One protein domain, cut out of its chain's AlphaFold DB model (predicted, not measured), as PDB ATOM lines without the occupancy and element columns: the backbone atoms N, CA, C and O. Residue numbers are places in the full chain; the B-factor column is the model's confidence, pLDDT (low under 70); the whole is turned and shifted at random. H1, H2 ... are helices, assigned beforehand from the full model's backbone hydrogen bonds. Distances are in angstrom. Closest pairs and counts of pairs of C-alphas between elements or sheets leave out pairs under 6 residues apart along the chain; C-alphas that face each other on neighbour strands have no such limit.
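Overview. This is residues 73 to 121 and 170 to 277 of the 559 residues of an uncharacterized protein of Daldinia sp. EC12 (UniProt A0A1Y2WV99). A rounded cluster of mostly crossed helices is built round H3: the long hairpin of H1 and H2 packs on one side of it, and H7 crosses it on another. H4 lies beside H3 and the first turns of H7, while the short H5 and H6 sit near H1, linked to H4 by a long stretch with no named element. The printed part has 157 residues with seven named helices, H1 to H7 in order along the chain, and no named strand: the class is all helix. It is compact, with a radius of gyration of the C-alphas of 15.2 A and spans of 42 by 36 by 29 A.

Arrangement. Start at H1, residues 75 to 98, which forms a helical hairpin with H2, residues 105 to 119. Look at residues 93 to 97 of H1 and 106 to 110 of H2, where they touch: the closest C-alphas, of Val 93 and Glu 107, are 6.3 A apart, and the helices run opposite ways at a shallow tilt of 15 degrees. Beyond the cut comes the hub, H3, residues 188 to 202, touching four helices. Residues 85 to 93 of H1 touch it at a steep tilt of 44 degrees, with the closest C-alphas, of Leu 89 and Ser 191, 5.5 A apart. H2 touches H3 at a steep tilt of 51 degrees; the closest C-alphas, of Val 110 and Gly 198, are 5.5 A apart. Next, H4, residues 208 to 216, only just touches residues 192 to 196 of H3, with 3 pairs of C-alphas within 8 A, the closest those of Tyr 196 and Thr 208, 6.8 A apart. H5, residues 231 to 234, is close to H1 but not clearly touching, the closest C-alphas, of Leu 80 and Val 233, being 7.7 A apart. H6, residues 239 to 245, is likewise close but not clearly touching H1, with C-alphas of Tyr 81 and Tyr 241 closest at 6.7 A. Finally, residues 256 to 263 of H7, residues 255 to 271, touch H3, the closest C-alphas, of Ala 193 and Val 260, being 5.1 A apart; the tilt of 69 degrees is steep, only just short of about perpendicular. Every O i to N i+4 pair is within hydrogen-bond range in H1, H2, H4, H6 and H7, and 10 of 11 in H3; H5 is too short for such a pair.

Along the chain. Find C-alpha 75 at (227.235, 166.923, 235.284); from there H1 runs 34.3 A to C-alpha 98. H2 measures 21.1 A and H3 22.4 A. H7 covers 24.0 A, ending at C-alpha 271, (217.579, 172.839, 257.293).

Size, cuts and confidence. The C-alphas farthest apart, of Gly 101 and Ala 179, are 44.4 A apart. Residues 122 to 169 are not printed, and C-alphas 121 and 170 are 13.3 A apart across the cut. The link from H4 to H5 is long. Confidence is low, under 70, at residues 170 to 173 and 176 to 183.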
ATOM      1  N   SER A  73     227.176 167.796 228.355       81.25
ATOM      2  CA  SER A  73     226.391 166.619 228.739       81.25
ATOM      3  C   SER A  73     226.717 166.210 230.174       81.25
ATOM      4  O   SER A  73     227.794 166.520 230.680       81.25
ATOM      5  N   GLY A  74     225.790 165.510 230.829       83.56
ATOM      6  CA  GLY A  74     225.968 165.031 232.199       83.56
ATOM      7  C   GLY A  74     226.123 166.168 233.212       83.56
ATOM      8  O   GLY A  74     225.400 167.162 233.149       83.56
ATOM      9  N   ASP A  75     227.057 166.007 234.150       83.88
ATOM     10  CA  ASP A  75     227.235 166.923 235.284       83.88
ATOM     11  C   ASP A  75     227.712 168.320 234.860       83.88
ATOM     12  O   ASP A  75     227.222 169.311 235.390       83.88
ATOM     13  N   GLU A  76     228.541 168.429 233.816       85.50
ATOM     14  CA  GLU A  76     228.982 169.731 233.283       85.50
ATOM     15  C   GLU A  76     227.808 170.553 232.725       85.50
ATOM     16  O   GLU A  76     227.777 171.777 232.830       85.50
ATOM     17  N   GLY A  77     226.799 169.885 232.153       87.19
ATOM     18  CA  GLY A  77     225.569 170.545 231.711       87.19
ATOM     19  C   GLY A  77     224.683 171.001 232.875       87.19
ATOM     20  O   GLY A  77     224.008 172.022 232.759       87.19
ATOM     21  N   ARG A  78     224.695 170.262 233.993       87.38
ATOM     22  CA  ARG A  78     223.948 170.593 235.220       87.38
ATOM     23  C   ARG A  78     224.557 171.789 235.939       87.38
ATOM     24  O   ARG A  78     223.819 172.668 236.367       87.38
ATOM     25  N   GLU A  79     225.881 171.824 236.048       89.50
ATOM     26  CA  GLU A  79     226.627 172.948 236.619       89.50
ATOM     27  C   GLU A  79     226.379 174.222 235.809       89.50
ATOM     28  O   GLU A  79     225.952 175.225 236.378       89.50
ATOM     29  N   LEU A  80     226.485 174.149 234.476       91.44
ATOM     30  CA  LEU A  80     226.177 175.289 233.606       91.44
ATOM     31  C   LEU A  80     224.733 175.786 233.786       91.44
ATOM     32  O   LEU A  80     224.481 176.987 233.780       91.44
ATOM     33  N   TYR A  81     223.767 174.881 233.961       91.81
ATOM     34  CA  TYR A  81     222.382 175.264 234.242       91.81
ATOM     35  C   TYR A  81     222.236 176.017 235.575       91.81
ATOM     36  O   TYR A  81     221.501 177.003 235.643       91.81
ATOM     37  N   LEU A  82     222.945 175.591 236.623       92.38
ATOM     38  CA  LEU A  82     222.943 176.280 237.917       92.38
ATOM     39  C   LEU A  82     223.604 177.658 237.833       92.38
ATOM     40  O   LEU A  82     223.069 178.608 238.399       92.38
ATOM     41  N   GLU A  83     224.706 177.786 237.091       92.75
ATOM     42  CA  GLU A  83     225.354 179.077 236.818       92.75
ATOM     43  C   GLU A  83     224.407 180.034 236.082       92.75
ATOM     44  O   GLU A  83     224.313 181.212 236.427       92.75
ATOM     45  N   VAL A  84     223.650 179.526 235.105       94.25
ATOM     46  CA  VAL A  84     222.637 180.309 234.386       94.25
ATOM     47  C   VAL A  84     221.516 180.767 235.318       94.25
ATOM     48  O   VAL A  84     221.150 181.942 235.293       94.25
ATOM     49  N   LEU A  85     220.984 179.883 236.166       94.25
ATOM     50  CA  LEU A  85     219.972 180.272 237.153       94.25
ATOM     51  C   LEU A  85     220.505 181.302 238.150       94.25
ATOM     52  O   LEU A  85     219.793 182.245 238.487       94.25
ATOM     53  N   GLN A  86     221.751 181.146 238.595       94.94
ATOM     54  CA  GLN A  86     222.404 182.101 239.484       94.94
ATOM     55  C   GLN A  86     222.571 183.469 238.814       94.94
ATOM     56  O   GLN A  86     222.342 184.487 239.461       94.94
ATOM     57  N   LEU A  87     222.922 183.509 237.525       94.75
ATOM     58  CA  LEU A  87     223.007 184.753 236.759       94.75
ATOM     59  C   LEU A  87     221.647 185.458 236.668       94.75
ATOM     60  O   LEU A  87     221.573 186.669 236.863       94.75
ATOM     61  N   ILE A  88     220.576 184.706 236.399       95.00
ATOM     62  CA  ILE A  88     219.209 185.247 236.353       95.00
ATOM     63  C   ILE A  88     218.813 185.789 237.732       95.00
ATOM     64  O   ILE A  88     218.371 186.932 237.839       95.00
ATOM     65  N   LEU A  89     219.038 185.012 238.796       96.38
ATOM     66  CA  LEU A  89     218.748 185.426 240.169       96.38
ATOM     67  C   LEU A  89     219.523 186.695 240.559       96.38
ATOM     68  O   LEU A  89     218.959 187.593 241.176       96.38
ATOM     69  N   LEU A  90     220.792 186.806 240.160       95.19
ATOM     70  CA  LEU A  90     221.609 187.993 240.413       95.19
ATOM     71  C   LEU A  90     221.014 189.240 239.748       95.19
ATOM     72  O   LEU A  90     220.899 190.277 240.393       95.19
ATOM     73  N   ARG A  91     220.596 189.138 238.481       94.50
ATOM     74  CA  ARG A  91     219.952 190.246 237.759       94.50
ATOM     75  C   ARG A  91     218.640 190.665 238.415       94.50
ATOM     76  O   ARG A  91     218.407 191.858 238.584       94.50
ATOM     77  N   GLN A  92     217.822 189.695 238.821       95.62
ATOM     78  CA  GLN A  92     216.573 189.942 239.543       95.62
ATOM     79  C   GLN A  92     216.822 190.700 240.852       95.62
ATOM     80  O   GLN A  92     216.194 191.725 241.103       95.62
ATOM     81  N   VAL A  93     217.776 190.239 241.666       96.25
ATOM     82  CA  VAL A  93     218.136 190.879 242.939       96.25
ATOM     83  C   VAL A  93     218.712 192.276 242.724       96.25
ATOM     84  O   VAL A  93     218.321 193.210 243.419       96.25
ATOM     85  N   TRP A  94     219.599 192.455 241.744       95.12
ATOM     86  CA  TRP A  94     220.159 193.768 241.422       95.12
ATOM     87  C   TRP A  94     219.097 194.767 241.003       95.12
ATOM     88  O   TRP A  94     219.145 195.910 241.446       95.12
ATOM     89  N   TRP A  95     218.134 194.344 240.189       94.88
ATOM     90  CA  TRP A  95     217.013 195.195 239.823       94.88
ATOM     91  C   TRP A  95     216.164 195.561 241.053       94.88
ATOM     92  O   TRP A  95     215.858 196.733 241.260       94.88
ATOM     93  N   LEU A  96     215.870 194.606 241.943       94.88
ATOM     94  CA  LEU A  96     215.120 194.883 243.178       94.88
ATOM     95  C   LEU A  96     215.828 195.906 244.084       94.88
ATOM     96  O   LEU A  96     215.186 196.805 244.620       94.88
ATOM     97  N   VAL A  97     217.149 195.799 244.240       94.44
ATOM     98  CA  VAL A  97     217.932 196.712 245.088       94.44
ATOM     99  C   VAL A  97     218.111 198.080 244.423       94.44
ATOM    100  O   VAL A  97     217.843 199.102 245.046       94.44
ATOM    101  N   ARG A  98     218.532 198.123 243.153       93.19
ATOM    102  CA  ARG A  98     218.921 199.372 242.473       93.19
ATOM    103  C   ARG A  98     217.739 200.170 241.933       93.19
ATOM    104  O   ARG A  98     217.750 201.388 242.029       93.19
ATOM    105  N   GLU A  99     216.747 199.492 241.358       90.62
ATOM    106  CA  GLU A  99     215.625 200.136 240.656       90.62
ATOM    107  C   GLU A  99     214.394 200.247 241.562       90.62
ATOM    108  O   GLU A  99     213.747 201.290 241.600       90.62
ATOM    109  N   LYS A 100     214.075 199.197 242.337       89.44
ATOM    110  CA  LYS A 100     212.948 199.221 243.295       89.44
ATOM    111  C   LYS A 100     213.312 199.735 244.689       89.44
ATOM    112  O   LYS A 100     212.417 199.896 245.514       89.44
ATOM    113  N   GLY A 101     214.591 199.992 244.966       90.44
ATOM    114  CA  GLY A 101     215.037 200.564 246.238       90.44
ATOM    115  C   GLY A 101     214.933 199.606 247.428       90.44
ATOM    116  O   GLY A 101     214.690 200.045 248.554       90.44
ATOM    117  N   PHE A 102     215.072 198.295 247.205       93.81
ATOM    118  CA  PHE A 102     215.149 197.339 248.311       93.81
ATOM    119  C   PHE A 102     216.439 197.557 249.121       93.81
ATOM    120  O   PHE A 102     217.435 198.027 248.569       93.81
ATOM    121  N   PRO A 103     216.456 197.205 250.420       94.06
ATOM    122  CA  PRO A 103     217.652 197.348 251.247       94.06
ATOM    123  C   PRO A 103     218.861 196.593 250.673       94.06
ATOM    124  O   PRO A 103     218.708 195.506 250.121       94.06
ATOM    125  N   GLU A 104     220.072 197.119 250.862       90.31
ATOM    126  CA  GLU A 104     221.307 196.480 250.368       90.31
ATOM    127  C   GLU A 104     221.555 195.095 250.999       90.31
ATOM    128  O   GLU A 104     222.085 194.195 250.346       90.31
ATOM    129  N   ASP A 105     221.091 194.888 252.242       93.25
ATOM    130  CA  ASP A 105     221.144 193.596 252.949       93.25
ATOM    131  C   ASP A 105     220.340 192.482 252.244       93.25
ATOM    132  O   ASP A 105     220.581 191.290 252.460       93.25
ATOM    133  N   PHE A 106     219.428 192.846 251.336       94.75
ATOM    134  CA  PHE A 106     218.584 191.910 250.604       94.75
ATOM    135  C   PHE A 106     219.394 190.953 249.724       94.75
ATOM    136  O   PHE A 106     219.056 189.769 249.628       94.75
ATOM    137  N   GLU A 107     220.491 191.428 249.123       95.00
ATOM    138  CA  GLU A 107     221.361 190.577 248.305       95.00
ATOM    139  C   GLU A 107     221.983 189.454 249.142       95.00
ATOM    140  O   GLU A 107     222.039 188.305 248.702       95.00
ATOM    141  N   GLU A 108     222.405 189.758 250.369       95.25
ATOM    142  CA  GLU A 108     222.992 188.774 251.276       95.25
ATOM    143  C   GLU A 108     221.971 187.715 251.707       95.25
ATOM    144  O   GLU A 108     222.285 186.521 251.704       95.25
ATOM    145  N   ILE A 109     220.730 188.124 251.985       95.81
ATOM    146  CA  ILE A 109     219.640 187.212 252.357       95.81
ATOM    147  C   ILE A 109     219.355 186.224 251.220       95.81
ATOM    148  O   ILE A 109     219.337 185.008 251.438       95.81
ATOM    149  N   VAL A 110     219.160 186.717 249.992       96.56
ATOM    150  CA  VAL A 110     218.864 185.849 248.840       96.56
ATOM    151  C   VAL A 110     220.061 184.958 248.505       96.56
ATOM    152  O   VAL A 110     219.881 183.772 248.222       96.56
ATOM    153  N   ARG A 111     221.292 185.477 248.619       95.69
ATOM    154  CA  ARG A 111     222.525 184.694 248.457       95.69
ATOM    155  C   ARG A 111     222.606 183.549 249.467       95.69
ATOM    156  O   ARG A 111     222.935 182.430 249.078       95.69
ATOM    157  N   ALA A 112     222.273 183.793 250.734       95.06
ATOM    158  CA  ALA A 112     222.248 182.758 251.766       95.06
ATOM    159  C   ALA A 112     221.188 181.681 251.473       95.06
ATOM    160  O   ALA A 112     221.477 180.485 251.570       95.06
ATOM    161  N   LEU A 113     219.984 182.080 251.043       94.56
ATOM    162  CA  LEU A 113     218.925 181.143 250.646       94.56
ATOM    163  C   LEU A 113     219.336 180.291 249.432       94.56
ATOM    164  O   LEU A 113     219.121 179.076 249.432       94.56
ATOM    165  N   TRP A 114     219.971 180.898 248.426       95.12
ATOM    166  CA  TRP A 114     220.510 180.183 247.264       95.12
ATOM    167  C   TRP A 114     221.624 179.207 247.656       95.12
ATOM    168  O   TRP A 114     221.604 178.046 247.243       95.12
ATOM    169  N   ALA A 115     222.557 179.636 248.509       93.06
ATOM    170  CA  ALA A 115     223.639 178.787 248.998       93.06
ATOM    171  C   ALA A 115     223.095 177.549 249.724       93.06
ATOM    172  O   ALA A 115     223.522 176.434 249.434       93.06
ATOM    173  N   LEU A 116     222.095 177.710 250.600       91.00
ATOM    174  CA  LEU A 116     221.411 176.585 251.249       91.00
ATOM    175  C   LEU A 116     220.720 175.665 250.234       91.00
ATOM    176  O   LEU A 116     220.810 174.442 250.347       91.00
ATOM    177  N   ARG A 117     220.068 176.234 249.213       88.50
ATOM    178  CA  ARG A 117     219.377 175.472 248.163       88.50
ATOM    179  C   ARG A 117     220.319 174.605 247.324       88.50
ATOM    180  O   ARG A 117     219.912 173.528 246.876       88.50
ATOM    181  N   VAL A 118     221.545 175.070 247.098       88.38
ATOM    182  CA  VAL A 118     222.551 174.403 246.257       88.38
ATOM    183  C   VAL A 118     223.506 173.523 247.074       88.38
ATOM    184  O   VAL A 118     224.046 172.566 246.530       88.38
ATOM    185  N   ARG A 119     223.652 173.756 248.387       83.88
ATOM    186  CA  ARG A 119     224.605 173.063 249.281       83.88
ATOM    187  C   ARG A 119     224.580 171.534 249.201       83.88
ATOM    188  O   ARG A 119     225.624 170.907 249.318       83.88
ATOM    189  N   ASN A 120     223.399 170.938 249.036       74.44
ATOM    190  CA  ASN A 120     223.230 169.479 249.026       74.44
ATOM    191  C   ASN A 120     223.349 168.861 247.620       74.44
ATOM    192  O   ASN A 120     223.152 167.654 247.462       74.44
ATOM    193  N   LEU A 121     223.636 169.665 246.592       78.38
ATOM    194  CA  LEU A 121     223.890 169.168 245.244       78.38
ATOM    195  C   LEU A 121     225.340 168.670 245.157       78.38
ATOM    196  O   LEU A 121     226.248 169.377 245.596       78.38
ATOM    197  N   ALA A 170     210.182 168.017 242.116       42.66
ATOM    198  CA  ALA A 170     210.700 168.723 243.291       42.66
ATOM    199  C   ALA A 170     209.624 168.829 244.395       42.66
ATOM    200  O   ALA A 170     209.673 169.712 245.242       42.66
ATOM    201  N   THR A 171     208.640 167.928 244.357       43.91
ATOM    202  CA  THR A 171     207.559 167.706 245.317       43.91
ATOM    203  C   THR A 171     208.010 166.870 246.507       43.91
ATOM    204  O   THR A 171     207.297 166.786 247.507       43.91
ATOM    205  N   THR A 172     209.200 166.265 246.467       54.03
ATOM    206  CA  THR A 172     209.794 165.733 247.691       54.03
ATOM    207  C   THR A 172     210.326 166.905 248.501       54.03
ATOM    208  O   THR A 172     211.267 167.573 248.077       54.03
ATOM    209  N   ALA A 173     209.791 167.100 249.703       63.19
ATOM    210  CA  ALA A 173     210.313 168.064 250.669       63.19
ATOM    211  C   ALA A 173     211.833 167.922 250.923       63.19
ATOM    212  O   ALA A 173     212.493 168.839 251.399       63.19
ATOM    213  N   THR A 174     212.419 166.770 250.593       74.75
ATOM    214  CA  THR A 174     213.845 166.485 250.750       74.75
ATOM    215  C   THR A 174     214.628 166.772 249.465       74.75
ATOM    216  O   THR A 174     214.350 166.202 248.409       74.75
ATOM    217  N   TRP A 175     215.679 167.589 249.573       76.00
ATOM    218  CA  TRP A 175     216.626 167.894 248.489       76.00
ATOM    219  C   TRP A 175     217.733 166.848 248.328       76.00
ATOM    220  O   TRP A 175     218.589 166.985 247.458       76.00
ATOM    221  N   ALA A 176     217.705 165.787 249.136       66.75
ATOM    222  CA  ALA A 176     218.606 164.654 248.992       66.75
ATOM    223  C   ALA A 176     218.436 163.986 247.610       66.75
ATOM    224  O   ALA A 176     217.304 163.892 247.106       66.75
ATOM    225  N   PRO A 177     219.541 163.515 247.000       64.88
ATOM    226  CA  PRO A 177     219.488 162.792 245.738       64.88
ATOM    227  C   PRO A 177     218.675 161.505 245.904       64.88
ATOM    228  O   PRO A 177     218.833 160.781 246.885       64.88
ATOM    229  N   ASP A 178     217.814 161.207 244.931       62.88
ATOM    230  CA  ASP A 178     217.004 159.984 244.959       62.88
ATOM    231  C   ASP A 178     217.876 158.722 244.852       62.88
ATOM    232  O   ASP A 178     219.039 158.785 244.455       62.88
ATOM    233  N   ALA A 179     217.285 157.539 245.072       57.28
ATOM    234  CA  ALA A 179     217.938 156.233 244.892       57.28
ATOM    235  C   ALA A 179     218.613 156.046 243.511       57.28
ATOM    236  O   ALA A 179     219.518 155.231 243.359       57.28
ATOM    237  N   ARG A 180     218.208 156.838 242.504       59.03
ATOM    238  CA  ARG A 180     218.808 156.894 241.159       59.03
ATOM    239  C   ARG A 180     219.880 157.985 240.985       59.03
ATOM    240  O   ARG A 180     220.258 158.277 239.856       59.03
ATOM    241  N   ARG A 181     220.345 158.620 242.070       56.75
ATOM    242  CA  ARG A 181     221.319 159.733 242.094       56.75
ATOM    243  C   ARG A 181     220.956 160.902 241.166       56.75
ATOM    244  O   ARG A 181     221.833 161.581 240.635       56.75
ATOM    245  N   ARG A 182     219.660 161.145 240.950       64.19
ATOM    246  CA  ARG A 182     219.188 162.293 240.166       64.19
ATOM    247  C   ARG A 182     219.198 163.544 241.030       64.19
ATOM    248  O   ARG A 182     218.762 163.510 242.179       64.19
ATOM    249  N   TRP A 183     219.727 164.627 240.473       68.50
ATOM    250  CA  TRP A 183     219.795 165.917 241.147       68.50
ATOM    251  C   TRP A 183     218.421 166.578 241.093       68.50
ATOM    252  O   TRP A 183     217.841 166.717 240.016       68.50
ATOM    253  N   LYS A 184     217.926 167.037 242.243       77.88
ATOM    254  CA  LYS A 184     216.737 167.895 242.322       77.88
ATOM    255  C   LYS A 184     217.142 169.331 242.032       77.88
ATOM    256  O   LYS A 184     217.325 170.154 242.935       77.88
ATOM    257  N   LEU A 185     217.364 169.599 240.751       84.25
ATOM    258  CA  LEU A 185     217.783 170.908 240.269       84.25
ATOM    259  C   LEU A 185     216.700 171.964 240.560       84.25
ATOM    260  O   LEU A 185     215.512 171.650 240.454       84.25
ATOM    261  N   PRO A 186     217.081 173.195 240.945       89.62
ATOM    262  CA  PRO A 186     216.136 174.298 241.076       89.62
ATOM    263  C   PRO A 186     215.451 174.595 239.741       89.62
ATOM    264  O   PRO A 186     216.038 174.424 238.671       89.62
ATOM    265  N   LYS A 187     214.199 175.036 239.800       90.12
ATOM    266  CA  LYS A 187     213.436 175.496 238.634       90.12
ATOM    267  C   LYS A 187     213.654 176.996 238.439       90.12
ATOM    268  O   LYS A 187     213.973 177.704 239.388       90.12
ATOM    269  N   LEU A 188     213.380 177.513 237.241       91.81
ATOM    270  CA  LEU A 188     213.400 178.961 237.009       91.81
ATOM    271  C   LEU A 188     212.410 179.706 237.924       91.81
ATOM    272  O   LEU A 188     212.756 180.747 238.468       91.81
ATOM    273  N   MET A 189     211.223 179.141 238.185       92.19
ATOM    274  CA  MET A 189     210.254 179.688 239.156       92.19
ATOM    275  C   MET A 189     210.836 179.851 240.569       92.19
ATOM    276  O   MET A 189     210.407 180.747 241.297       92.19
ATOM    277  N   ASP A 190     211.810 179.019 240.951       92.56
ATOM    278  CA  ASP A 190     212.429 179.089 242.274       92.56
ATOM    279  C   ASP A 190     213.226 180.393 242.431       92.56
ATOM    280  O   ASP A 190     213.364 180.866 243.550       92.56
ATOM    281  N   SER A 191     213.693 181.023 241.343       95.00
ATOM    282  CA  SER A 191     214.389 182.322 241.398       95.00
ATOM    283  C   SER A 191     213.494 183.437 241.962       95.00
ATOM    284  O   SER A 191     213.846 184.085 242.950       95.00
ATOM    285  N   LEU A 192     212.274 183.570 241.426       95.50
ATOM    286  CA  LEU A 192     211.257 184.495 241.933       95.50
ATOM    287  C   LEU A 192     210.821 184.129 243.350       95.50
ATOM    288  O   LEU A 192     210.679 185.002 244.207       95.50
ATOM    289  N   ALA A 193     210.617 182.836 243.607       95.62
ATOM    290  CA  ALA A 193     210.193 182.371 244.917       95.62
ATOM    291  C   ALA A 193     211.266 182.643 245.989       95.62
ATOM    292  O   ALA A 193     210.919 183.069 247.085       95.62
ATOM    293  N   LEU A 194     212.557 182.487 245.679       96.19
ATOM    294  CA  LEU A 194     213.666 182.834 246.576       96.19
ATOM    295  C   LEU A 194     213.735 184.339 246.854       96.19
ATOM    296  O   LEU A 194     213.933 184.722 248.006       96.19
ATOM    297  N   CYS A 195     213.513 185.187 245.843       97.00
ATOM    298  CA  CYS A 195     213.415 186.634 246.050       97.00
ATOM    299  C   CYS A 195     212.251 186.979 246.992       97.00
ATOM    300  O   CYS A 195     212.425 187.727 247.953       97.00
ATOM    301  N   TYR A 196     211.081 186.372 246.781       96.44
ATOM    302  CA  TYR A 196     209.928 186.544 247.665       96.44
ATOM    303  C   TYR A 196     210.197 186.049 249.099       96.44
ATOM    304  O   TYR A 196     209.848 186.723 250.066       96.44
ATOM    305  N   LEU A 197     210.867 184.906 249.270       95.94
ATOM    306  CA  LEU A 197     211.280 184.422 250.592       95.94
ATOM    307  C   LEU A 197     212.252 185.393 251.276       95.94
ATOM    308  O   LEU A 197     212.146 185.599 252.485       95.94
ATOM    309  N   GLY A 198     213.143 186.040 250.521       95.81
ATOM    310  CA  GLY A 198     213.967 187.140 251.022       95.81
ATOM    311  C   GLY A 198     213.121 188.293 251.570       95.81
ATOM    312  O   GLY A 198     213.380 188.785 252.671       95.81
ATOM    313  N   CYS A 199     212.041 188.660 250.866       95.19
ATOM    314  CA  CYS A 199     211.090 189.671 251.337       95.19
ATOM    315  C   CYS A 199     210.417 189.251 252.641       95.19
ATOM    316  O   CYS A 199     210.273 190.081 253.537       95.19
ATOM    317  N   LEU A 200     210.039 187.975 252.775       94.56
ATOM    318  CA  LEU A 200     209.470 187.455 254.018       94.56
ATOM    319  C   LEU A 200     210.460 187.572 255.174       94.56
ATOM    320  O   LEU A 200     210.100 188.132 256.207       94.56
ATOM    321  N   VAL A 201     211.706 187.112 254.998       94.94
ATOM    322  CA  VAL A 201     212.761 187.198 256.027       94.94
ATOM    323  C   VAL A 201     212.944 188.641 256.496       94.94
ATOM    324  O   VAL A 201     213.002 188.897 257.699       94.94
ATOM    325  N   ARG A 202     212.952 189.599 255.561       93.88
ATOM    326  CA  ARG A 202     213.101 191.026 255.868       93.88
ATOM    327  C   ARG A 202     211.797 191.723 256.281       93.88
ATOM    328  O   ARG A 202     211.827 192.879 256.700       93.88
ATOM    329  N   ARG A 203     210.661 191.020 256.216       93.50
ATOM    330  CA  ARG A 203     209.296 191.523 256.456       93.50
ATOM    331  C   ARG A 203     208.914 192.707 255.557       93.50
ATOM    332  O   ARG A 203     208.213 193.619 255.996       93.50
ATOM    333  N   LEU A 204     209.349 192.691 254.300       93.44
ATOM    334  CA  LEU A 204     208.981 193.701 253.305       93.44
ATOM    335  C   LEU A 204     207.518 193.525 252.849       93.44
ATOM    336  O   LEU A 204     207.028 192.396 252.797       93.44
ATOM    337  N   PRO A 205     206.810 194.612 252.494       91.50
ATOM    338  CA  PRO A 205     205.405 194.576 252.077       91.50
ATOM    339  C   PRO A 205     205.209 194.173 250.601       91.50
ATOM    340  O   PRO A 205     204.306 194.680 249.940       91.50
ATOM    341  N   ALA A 206     206.056 193.288 250.069       92.12
ATOM    342  CA  ALA A 206     205.941 192.773 248.705       92.12
ATOM    343  C   ALA A 206     205.157 191.453 248.700       92.12
ATOM    344  O   ALA A 206     205.408 190.578 249.528       92.12
ATOM    345  N   THR A 207     204.224 191.310 247.763       92.56
ATOM    346  CA  THR A 207     203.365 190.123 247.624       92.56
ATOM    347  C   THR A 207     203.807 189.234 246.469       92.56
ATOM    348  O   THR A 207     204.534 189.675 245.578       92.56
ATOM    349  N   THR A 208     203.341 187.984 246.420       92.94
ATOM    350  CA  THR A 208     203.599 187.127 245.247       92.94
ATOM    351  C   THR A 208     203.024 187.716 243.954       92.94
ATOM    352  O   THR A 208     203.608 187.550 242.882       92.94
ATOM    353  N   ALA A 209     201.922 188.461 244.044       91.56
ATOM    354  CA  ALA A 209     201.327 189.142 242.903       91.56
ATOM    355  C   ALA A 209     202.217 190.258 242.339       91.56
ATOM    356  O   ALA A 209     202.269 190.431 241.123       91.56
ATOM    357  N   ASP A 210     202.972 190.951 243.195       92.25
ATOM    358  CA  ASP A 210     203.910 191.991 242.763       92.25
ATOM    359  C   ASP A 210     205.011 191.421 241.876       92.25
ATOM    360  O   ASP A 210     205.260 191.939 240.790       92.25
ATOM    361  N   PHE A 211     205.604 190.297 242.285       94.00
ATOM    362  CA  PHE A 211     206.608 189.593 241.488       94.00
ATOM    363  C   PHE A 211     206.045 189.099 240.153       94.00
ATOM    364  O   PHE A 211     206.716 189.220 239.127       94.00
ATOM    365  N   CYS A 212     204.810 188.588 240.142       91.44
ATOM    366  CA  CYS A 212     204.130 188.227 238.898       91.44
ATOM    367  C   CYS A 212     203.936 189.451 237.989       91.44
ATOM    368  O   CYS A 212     204.219 189.369 236.797       91.44
ATOM    369  N   GLY A 213     203.512 190.587 238.549       88.75
ATOM    370  CA  GLY A 213     203.317 191.831 237.809       88.75
ATOM    371  C   GLY A 213     204.620 192.400 237.242       88.75
ATOM    372  O   GLY A 213     204.665 192.761 236.067       88.75
ATOM    373  N   TRP A 214     205.698 192.435 238.034       91.25
ATOM    374  CA  TRP A 214     207.019 192.891 237.577       91.25
ATOM    375  C   TRP A 214     207.582 192.005 236.465       91.25
ATOM    376  O   TRP A 214     208.168 192.519 235.511       91.25
ATOM    377  N   ALA A 215     207.376 190.689 236.561       90.44
ATOM    378  CA  ALA A 215     207.781 189.739 235.532       90.44
ATOM    379  C   ALA A 215     206.957 189.888 234.240       90.44
ATOM    380  O   ALA A 215     207.525 189.832 233.154       90.44
ATOM    381  N   GLN A 216     205.640 190.107 234.337       86.19
ATOM    382  CA  GLN A 216     204.751 190.269 233.173       86.19
ATOM    383  C   GLN A 216     204.988 191.583 232.417       86.19
ATOM    384  O   GLN A 216     204.985 191.593 231.188       86.19
ATOM    385  N   ARG A 217     205.285 192.678 233.131       84.00
ATOM    386  CA  ARG A 217     205.742 193.952 232.534       84.00
ATOM    387  C   ARG A 217     207.180 193.890 231.998       84.00
ATOM    388  O   ARG A 217     207.690 194.858 231.420       84.00
ATOM    389  N   GLY A 218     207.860 192.775 232.274       83.06
ATOM    390  CA  GLY A 218     209.284 192.544 232.063       83.06
ATOM    391  C   GLY A 218     210.165 193.678 232.564       83.06
ATOM    392  O   GLY A 218     211.109 194.092 231.899       83.06
ATOM    393  N   GLU A 219     209.811 194.228 233.723       86.75
ATOM    394  CA  GLU A 219     210.750 195.011 234.520       86.75
ATOM    395  C   GLU A 219     211.743 194.063 235.212       86.75
ATOM    396  O   GLU A 219     212.935 194.337 235.278       86.75
ATOM    397  N   LEU A 220     211.244 192.907 235.670       90.38
ATOM    398  CA  LEU A 220     212.025 191.858 236.314       90.38
ATOM    399  C   LEU A 220     212.347 190.732 235.317       90.38
ATOM    400  O   LEU A 220     211.437 190.155 234.716       90.38
ATOM    401  N   ASP A 221     213.633 190.392 235.171       89.25
ATOM    402  CA  ASP A 221     214.119 189.385 234.214       89.25
ATOM    403  C   ASP A 221     213.581 187.981 234.553       89.25
ATOM    404  O   ASP A 221     214.031 187.330 235.500       89.25
ATOM    405  N   PHE A 222     212.573 187.520 233.805       91.25
ATOM    406  CA  PHE A 222     211.944 186.213 234.020       91.25
ATOM    407  C   PHE A 222     211.395 185.584 232.733       91.25
ATOM    408  O   PHE A 222     211.874 184.530 232.326       91.25
ATOM    409  N   LEU A 223     210.420 186.222 232.069       87.81
ATOM    410  CA  LEU A 223     209.825 185.698 230.827       87.81
ATOM    411  C   LEU A 223     210.855 185.676 229.685       87.81
ATOM    412  O   LEU A 223     211.052 184.656 229.029       87.81
ATOM    413  N   ALA A 224     211.583 186.783 229.533       83.62
ATOM    414  CA  ALA A 224     212.653 186.968 228.555       83.62
ATOM    415  C   ALA A 224     214.015 186.399 228.998       83.62
ATOM    416  O   ALA A 224     215.005 186.532 228.273       83.62
ATOM    417  N   ALA A 225     214.094 185.746 230.165       86.75
ATOM    418  CA  ALA A 225     215.369 185.396 230.793       86.75
ATOM    419  C   ALA A 225     216.266 184.554 229.880       86.75
ATOM    420  O   ALA A 225     217.472 184.774 229.826       86.75
ATOM    421  N   PHE A 226     215.686 183.640 229.094       86.56
ATOM    422  CA  PHE A 226     216.438 182.819 228.143       86.56
ATOM    423  C   PHE A 226     217.107 183.631 227.015       86.56
ATOM    424  O   PHE A 226     218.195 183.276 226.550       86.56
ATOM    425  N   ASN A 227     216.478 184.726 226.578       83.94
ATOM    426  CA  ASN A 227     216.990 185.586 225.508       83.94
ATOM    427  C   ASN A 227     218.164 186.438 225.991       83.94
ATOM    428  O   ASN A 227     219.118 186.639 225.240       83.94
ATOM    429  N   ASN A 228     218.128 186.830 227.265       84.00
ATOM    430  CA  ASN A 228     219.135 187.668 227.912       84.00
ATOM    431  C   ASN A 228     220.401 186.887 228.330       84.00
ATOM    432  O   ASN A 228     221.335 187.468 228.897       84.00
ATOM    433  N   ILE A 229     220.456 185.569 228.101       86.81
ATOM    434  CA  ILE A 229     221.634 184.737 228.390       86.81
ATOM    435  C   ILE A 229     222.695 184.930 227.292       86.81
ATOM    436  O   ILE A 229     222.373 184.844 226.102       86.81
ATOM    437  N   PRO A 230     223.983 185.093 227.657       87.75
ATOM    438  CA  PRO A 230     225.077 185.150 226.694       87.75
ATOM    439  C   PRO A 230     225.084 183.966 225.710       87.75
ATOM    440  O   PRO A 230     224.977 182.800 226.101       87.75
ATOM    441  N   ARG A 231     225.258 184.255 224.412       83.12
ATOM    442  CA  ARG A 231     225.204 183.260 223.317       83.12
ATOM    443  C   ARG A 231     226.136 182.065 223.539       83.12
ATOM    444  O   ARG A 231     225.733 180.924 223.352       83.12
ATOM    445  N   ASN A 232     227.355 182.324 224.008       84.88
ATOM    446  CA  ASN A 232     228.362 181.306 224.317       84.88
ATOM    447  C   ASN A 232     227.903 180.293 225.380       84.88
ATOM    448  O   ASN A 232     228.310 179.135 225.332       84.88
ATOM    449  N   VAL A 233     227.078 180.722 226.336       87.81
ATOM    450  CA  VAL A 233     226.498 179.854 227.369       87.81
ATOM    451  C   VAL A 233     225.276 179.131 226.816       87.81
ATOM    452  O   VAL A 233     225.153 177.916 226.966       87.81
ATOM    453  N   ARG A 234     224.410 179.861 226.106       86.62
ATOM    454  CA  ARG A 234     223.185 179.328 225.507       86.62
ATOM    455  C   ARG A 234     223.456 178.211 224.501       86.62
ATOM    456  O   ARG A 234     222.768 177.200 224.524       86.62
ATOM    457  N   ASP A 235     224.473 178.349 223.657       86.75
ATOM    458  CA  ASP A 235     224.810 177.328 222.658       86.75
ATOM    459  C   ASP A 235     225.360 176.047 223.308       86.75
ATOM    460  O   ASP A 235     225.167 174.946 222.783       86.75
ATOM    461  N   ARG A 236     225.997 176.188 224.479       88.88
ATOM    462  CA  ARG A 236     226.577 175.090 225.266       88.88
ATOM    463  C   ARG A 236     225.582 174.365 226.154       88.88
ATOM    464  O   ARG A 236     225.888 173.273 226.638       88.88
ATOM    465  N   LEU A 237     224.401 174.931 226.353       89.19
ATOM    466  CA  LEU A 237     223.411 174.389 227.260       89.19
ATOM    467  C   LEU A 237     222.687 173.167 226.632       89.19
ATOM    468  O   LEU A 237     222.314 173.167 225.454       89.19
ATOM    469  N   PRO A 238     222.488 172.072 227.390       89.88
ATOM    470  CA  PRO A 238     221.652 170.952 226.964       89.88
ATOM    471  C   PRO A 238     220.220 171.367 226.593       89.88
ATOM    472  O   PRO A 238     219.614 172.221 227.235       89.88
ATOM    473  N   ALA A 239     219.620 170.689 225.607       87.62
ATOM    474  CA  ALA A 239     218.266 171.001 225.124       87.62
ATOM    475  C   ALA A 239     217.165 170.854 226.198       87.62
ATOM    476  O   ALA A 239     216.118 171.491 226.117       87.62
ATOM    477  N   GLU A 240     217.388 170.017 227.209       86.44
ATOM    478  CA  GLU A 240     216.486 169.866 228.356       86.44
ATOM    479  C   GLU A 240     216.400 171.155 229.176       86.44
ATOM    480  O   GLU A 240     215.306 171.606 229.503       86.44
ATOM    481  N   TYR A 241     217.541 171.801 229.415       88.62
ATOM    482  CA  TYR A 241     217.610 173.048 230.166       88.62
ATOM    483  C   TYR A 241     217.173 174.263 229.352       88.62
ATOM    484  O   TYR A 241     216.668 175.216 229.933       88.62
ATOM    485  N   HIS A 242     217.252 174.211 228.017       87.69
ATOM    486  CA  HIS A 242     216.585 175.213 227.175       87.69
ATOM    487  C   HIS A 242     215.084 175.244 227.479       87.69
ATOM    488  O   HIS A 242     214.534 176.301 227.759       87.69
ATOM    489  N   ARG A 243     214.437 174.072 227.496       86.75
ATOM    490  CA  ARG A 243     213.002 173.960 227.802       86.75
ATOM    491  C   ARG A 243     212.675 174.321 229.251       86.75
ATOM    492  O   ARG A 243     211.587 174.811 229.507       86.75
ATOM    493  N   ALA A 244     213.597 174.086 230.185       86.50
ATOM    494  CA  ALA A 244     213.419 174.446 231.593       86.50
ATOM    495  C   ALA A 244     213.484 175.963 231.851       86.50
ATOM    496  O   ALA A 244     212.848 176.450 232.784       86.50
ATOM    497  N   LEU A 245     214.272 176.691 231.051       87.88
ATOM    498  CA  LEU A 245     214.449 178.145 231.149       87.88
ATOM    499  C   LEU A 245     213.470 178.930 230.273       87.88
ATOM    500  O   LEU A 245     213.242 180.109 230.516       87.88
ATOM    501  N   GLN A 246     212.906 178.298 229.246       84.56
ATOM    502  CA  GLN A 246     211.856 178.896 228.432       84.56
ATOM    503  C   GLN A 246     210.537 178.866 229.201       84.56
ATOM    504  O   GLN A 246     209.938 177.810 229.414       84.56
ATOM    505  N   VAL A 247     210.087 180.044 229.622       79.31
ATOM    506  CA  VAL A 247     208.746 180.224 230.171       79.31
ATOM    507  C   VAL A 247     207.770 180.394 229.006       79.31
ATOM    508  O   VAL A 247     208.127 180.926 227.957       79.31
ATOM    509  N   ARG A 248     206.535 179.914 229.184       72.50
ATOM    510  CA  ARG A 248     205.414 180.270 228.302       72.50
ATOM    511  C   ARG A 248     205.117 181.774 228.407       72.50
ATOM    512  O   ARG A 248     205.708 182.471 229.225       72.50
ATOM    513  N   ASP A 249     204.139 182.242 227.647       72.25
ATOM    514  CA  ASP A 249     203.806 183.665 227.493       72.25
ATOM    515  C   ASP A 249     203.505 184.407 228.814       72.25
ATOM    516  O   ASP A 249     203.636 185.624 228.883       72.25
ATOM    517  N   HIS A 250     203.122 183.695 229.883       84.06
ATOM    518  CA  HIS A 250     202.843 184.287 231.193       84.06
ATOM    519  C   HIS A 250     203.035 183.311 232.361       84.06
ATOM    520  O   HIS A 250     203.085 182.088 232.200       84.06
ATOM    521  N   ILE A 251     203.077 183.866 233.578       87.62
ATOM    522  CA  ILE A 251     203.018 183.104 234.832       87.62
ATOM    523  C   ILE A 251     201.545 182.807 235.160       87.62
ATOM    524  O   ILE A 251     200.787 183.751 235.396       87.62
ATOM    525  N   PRO A 252     201.116 181.531 235.213       87.06
ATOM    526  CA  PRO A 252     199.742 181.206 235.571       87.06
ATOM    527  C   PRO A 252     199.443 181.561 237.033       87.06
ATOM    528  O   PRO A 252     200.294 181.418 237.917       87.06
ATOM    529  N   ALA A 253     198.209 181.994 237.295       85.31
ATOM    530  CA  ALA A 253     197.762 182.394 238.626       85.31
ATOM    531  C   ALA A 253     197.959 181.264 239.658       85.31
ATOM    532  O   ALA A 253     197.689 180.093 239.388       85.31
ATOM    533  N   GLY A 254     198.459 181.605 240.847       85.94
ATOM    534  CA  GLY A 254     198.778 180.652 241.916       85.94
ATOM    535  C   GLY A 254     200.048 179.807 241.710       85.94
ATOM    536  O   GLY A 254     200.487 179.145 242.651       85.94
ATOM    537  N   ARG A 255     200.699 179.841 240.535       89.75
ATOM    538  CA  ARG A 255     201.921 179.053 240.262       89.75
ATOM    539  C   ARG A 255     203.091 179.462 241.152       89.75
ATOM    540  O   ARG A 255     203.768 178.594 241.697       89.75
ATOM    541  N   LEU A 256     203.313 180.767 241.310       91.88
ATOM    542  CA  LEU A 256     204.366 181.291 242.182       91.88
ATOM    543  C   LEU A 256     204.075 180.980 243.656       91.88
ATOM    544  O   LEU A 256     204.970 180.557 244.376       91.88
ATOM    545  N   GLN A 257     202.818 181.097 244.088       90.69
ATOM    546  CA  GLN A 257     202.404 180.738 245.449       90.69
ATOM    547  C   GLN A 257     202.657 179.259 245.763       90.69
ATOM    548  O   GLN A 257     203.114 178.939 246.859       90.69
ATOM    549  N   ALA A 258     202.397 178.364 244.805       89.00
ATOM    550  CA  ALA A 258     202.716 176.946 244.942       89.00
ATOM    551  C   ALA A 258     204.234 176.715 245.055       89.00
ATOM    552  O   ALA A 258     204.667 176.009 245.958       89.00
ATOM    553  N   ALA A 259     205.041 177.373 244.214       91.00
ATOM    554  CA  ALA A 259     206.502 177.277 244.277       91.00
ATOM    555  C   ALA A 259     207.069 177.792 245.615       91.00
ATOM    556  O   ALA A 259     207.917 177.145 246.224       91.00
ATOM    557  N   VAL A 260     206.556 178.918 246.125       92.94
ATOM    558  CA  VAL A 260     206.914 179.441 247.455       92.94
ATOM    559  C   VAL A 260     206.564 178.427 248.542       92.94
ATOM    560  O   VAL A 260     207.398 178.128 249.393       92.94
ATOM    561  N   GLN A 261     205.357 177.861 248.502       89.88
ATOM    562  CA  GLN A 261     204.912 176.860 249.468       89.88
ATOM    563  C   GLN A 261     205.802 175.604 249.449       89.88
ATOM    564  O   GLN A 261     206.180 175.106 250.510       89.88
ATOM    565  N   GLU A 262     206.163 175.113 248.261       87.56
ATOM    566  CA  GLU A 262     207.094 173.993 248.072       87.56
ATOM    567  C   GLU A 262     208.476 174.305 248.663       87.56
ATOM    568  O   GLU A 262     209.038 173.483 249.397       87.56
ATOM    569  N   LEU A 263     209.010 175.506 248.411       90.75
ATOM    570  CA  LEU A 263     210.297 175.924 248.962       90.75
ATOM    571  C   LEU A 263     210.259 176.055 250.483       90.75
ATOM    572  O   LEU A 263     211.178 175.560 251.128       90.75
ATOM    573  N   VAL A 264     209.218 176.647 251.077       91.81
ATOM    574  CA  VAL A 264     209.100 176.768 252.544       91.81
ATOM    575  C   VAL A 264     209.158 175.395 253.216       91.81
ATOM    576  O   VAL A 264     209.931 175.200 254.156       91.81
ATOM    577  N   ILE A 265     208.382 174.430 252.713       89.06
ATOM    578  CA  ILE A 265     208.388 173.053 253.231       89.06
ATOM    579  C   ILE A 265     209.779 172.444 253.069       89.06
ATOM    580  O   ILE A 265     210.300 171.810 253.986       89.06
ATOM    581  N   SER A 266     210.394 172.657 251.908       87.50
ATOM    582  CA  SER A 266     211.705 172.096 251.619       87.50
ATOM    583  C   SER A 266     212.802 172.680 252.512       87.50
ATOM    584  O   SER A 266     213.630 171.942 253.040       87.50
ATOM    585  N   PHE A 267     212.802 173.989 252.758       90.81
ATOM    586  CA  PHE A 267     213.743 174.629 253.677       90.81
ATOM    587  C   PHE A 267     213.586 174.106 255.106       90.81
ATOM    588  O   PHE A 267     214.595 173.847 255.762       90.81
ATOM    589  N   LYS A 268     212.352 173.859 255.567       89.94
ATOM    590  CA  LYS A 268     212.151 173.208 256.864       89.94
ATOM    591  C   LYS A 268     212.714 171.794 256.879       89.94
ATOM    592  O   LYS A 268     213.463 171.451 257.782       89.94
ATOM    593  N   VAL A 269     212.353 170.958 255.911       88.19
ATOM    594  CA  VAL A 269     212.737 169.539 255.944       88.19
ATOM    595  C   VAL A 269     214.249 169.352 255.829       88.19
ATOM    596  O   VAL A 269     214.788 168.437 256.443       88.19
ATOM    597  N   ASN A 270     214.943 170.210 255.077       87.19
ATOM    598  CA  ASN A 270     216.386 170.070 254.871       87.19
ATOM    599  C   ASN A 270     217.240 170.817 255.909       87.19
ATOM    600  O   ASN A 270     218.346 170.366 256.194       87.19
ATOM    601  N   PHE A 271     216.764 171.942 256.455       88.94
ATOM    602  CA  PHE A 271     217.579 172.839 257.293       88.94
ATOM    603  C   PHE A 271     216.898 173.293 258.590       88.94
ATOM    604  O   PHE A 271     217.459 174.098 259.324       88.94
ATOM    605  N   ASP A 272     215.691 172.805 258.869       88.69
ATOM    606  CA  ASP A 272     214.833 173.230 259.979       88.69
ATOM    607  C   ASP A 272     214.482 174.736 259.995       88.69
ATOM    608  O   ASP A 272     213.922 175.248 260.966       88.69
ATOM    609  N   THR A 273     214.721 175.441 258.882       89.62
ATOM    610  CA  THR A 273     214.471 176.880 258.741       89.62
ATOM    611  C   THR A 273     212.978 177.198 258.822       89.62
ATOM    612  O   THR A 273     212.159 176.605 258.118       89.62
ATOM    613  N   ILE A 274     212.624 178.180 259.653       90.00
ATOM    614  CA  ILE A 274     211.260 178.701 259.789       90.00
ATOM    615  C   ILE A 274     211.240 180.134 259.266       90.00
ATOM    616  O   ILE A 274     211.986 180.985 259.748       90.00
ATOM    617  N   PHE A 275     210.369 180.404 258.296       92.69
ATOM    618  CA  PHE A 275     210.157 181.758 257.791       92.69
ATOM    619  C   PHE A 275     209.194 182.538 258.698       92.69
ATOM    620  O   PHE A 275     208.245 181.950 259.230       92.69
ATOM    621  N   PRO A 276     209.409 183.852 258.880       93.69
ATOM    622  CA  PRO A 276     208.513 184.691 259.669       93.69
ATOM    623  C   PRO A 276     207.128 184.829 259.006       93.69
ATOM    624  O   PRO A 276     206.986 184.616 257.798       93.69
ATOM    625  N   PRO A 277     206.093 185.208 259.781       92.75
ATOM    626  CA  PRO A 277     204.765 185.465 259.239       92.75
ATOM    627  C   PRO A 277     204.753 186.683 258.313       92.75
ATOM    628  O   PRO A 277     205.561 187.608 258.453       92.75
TER     629      PRO A 277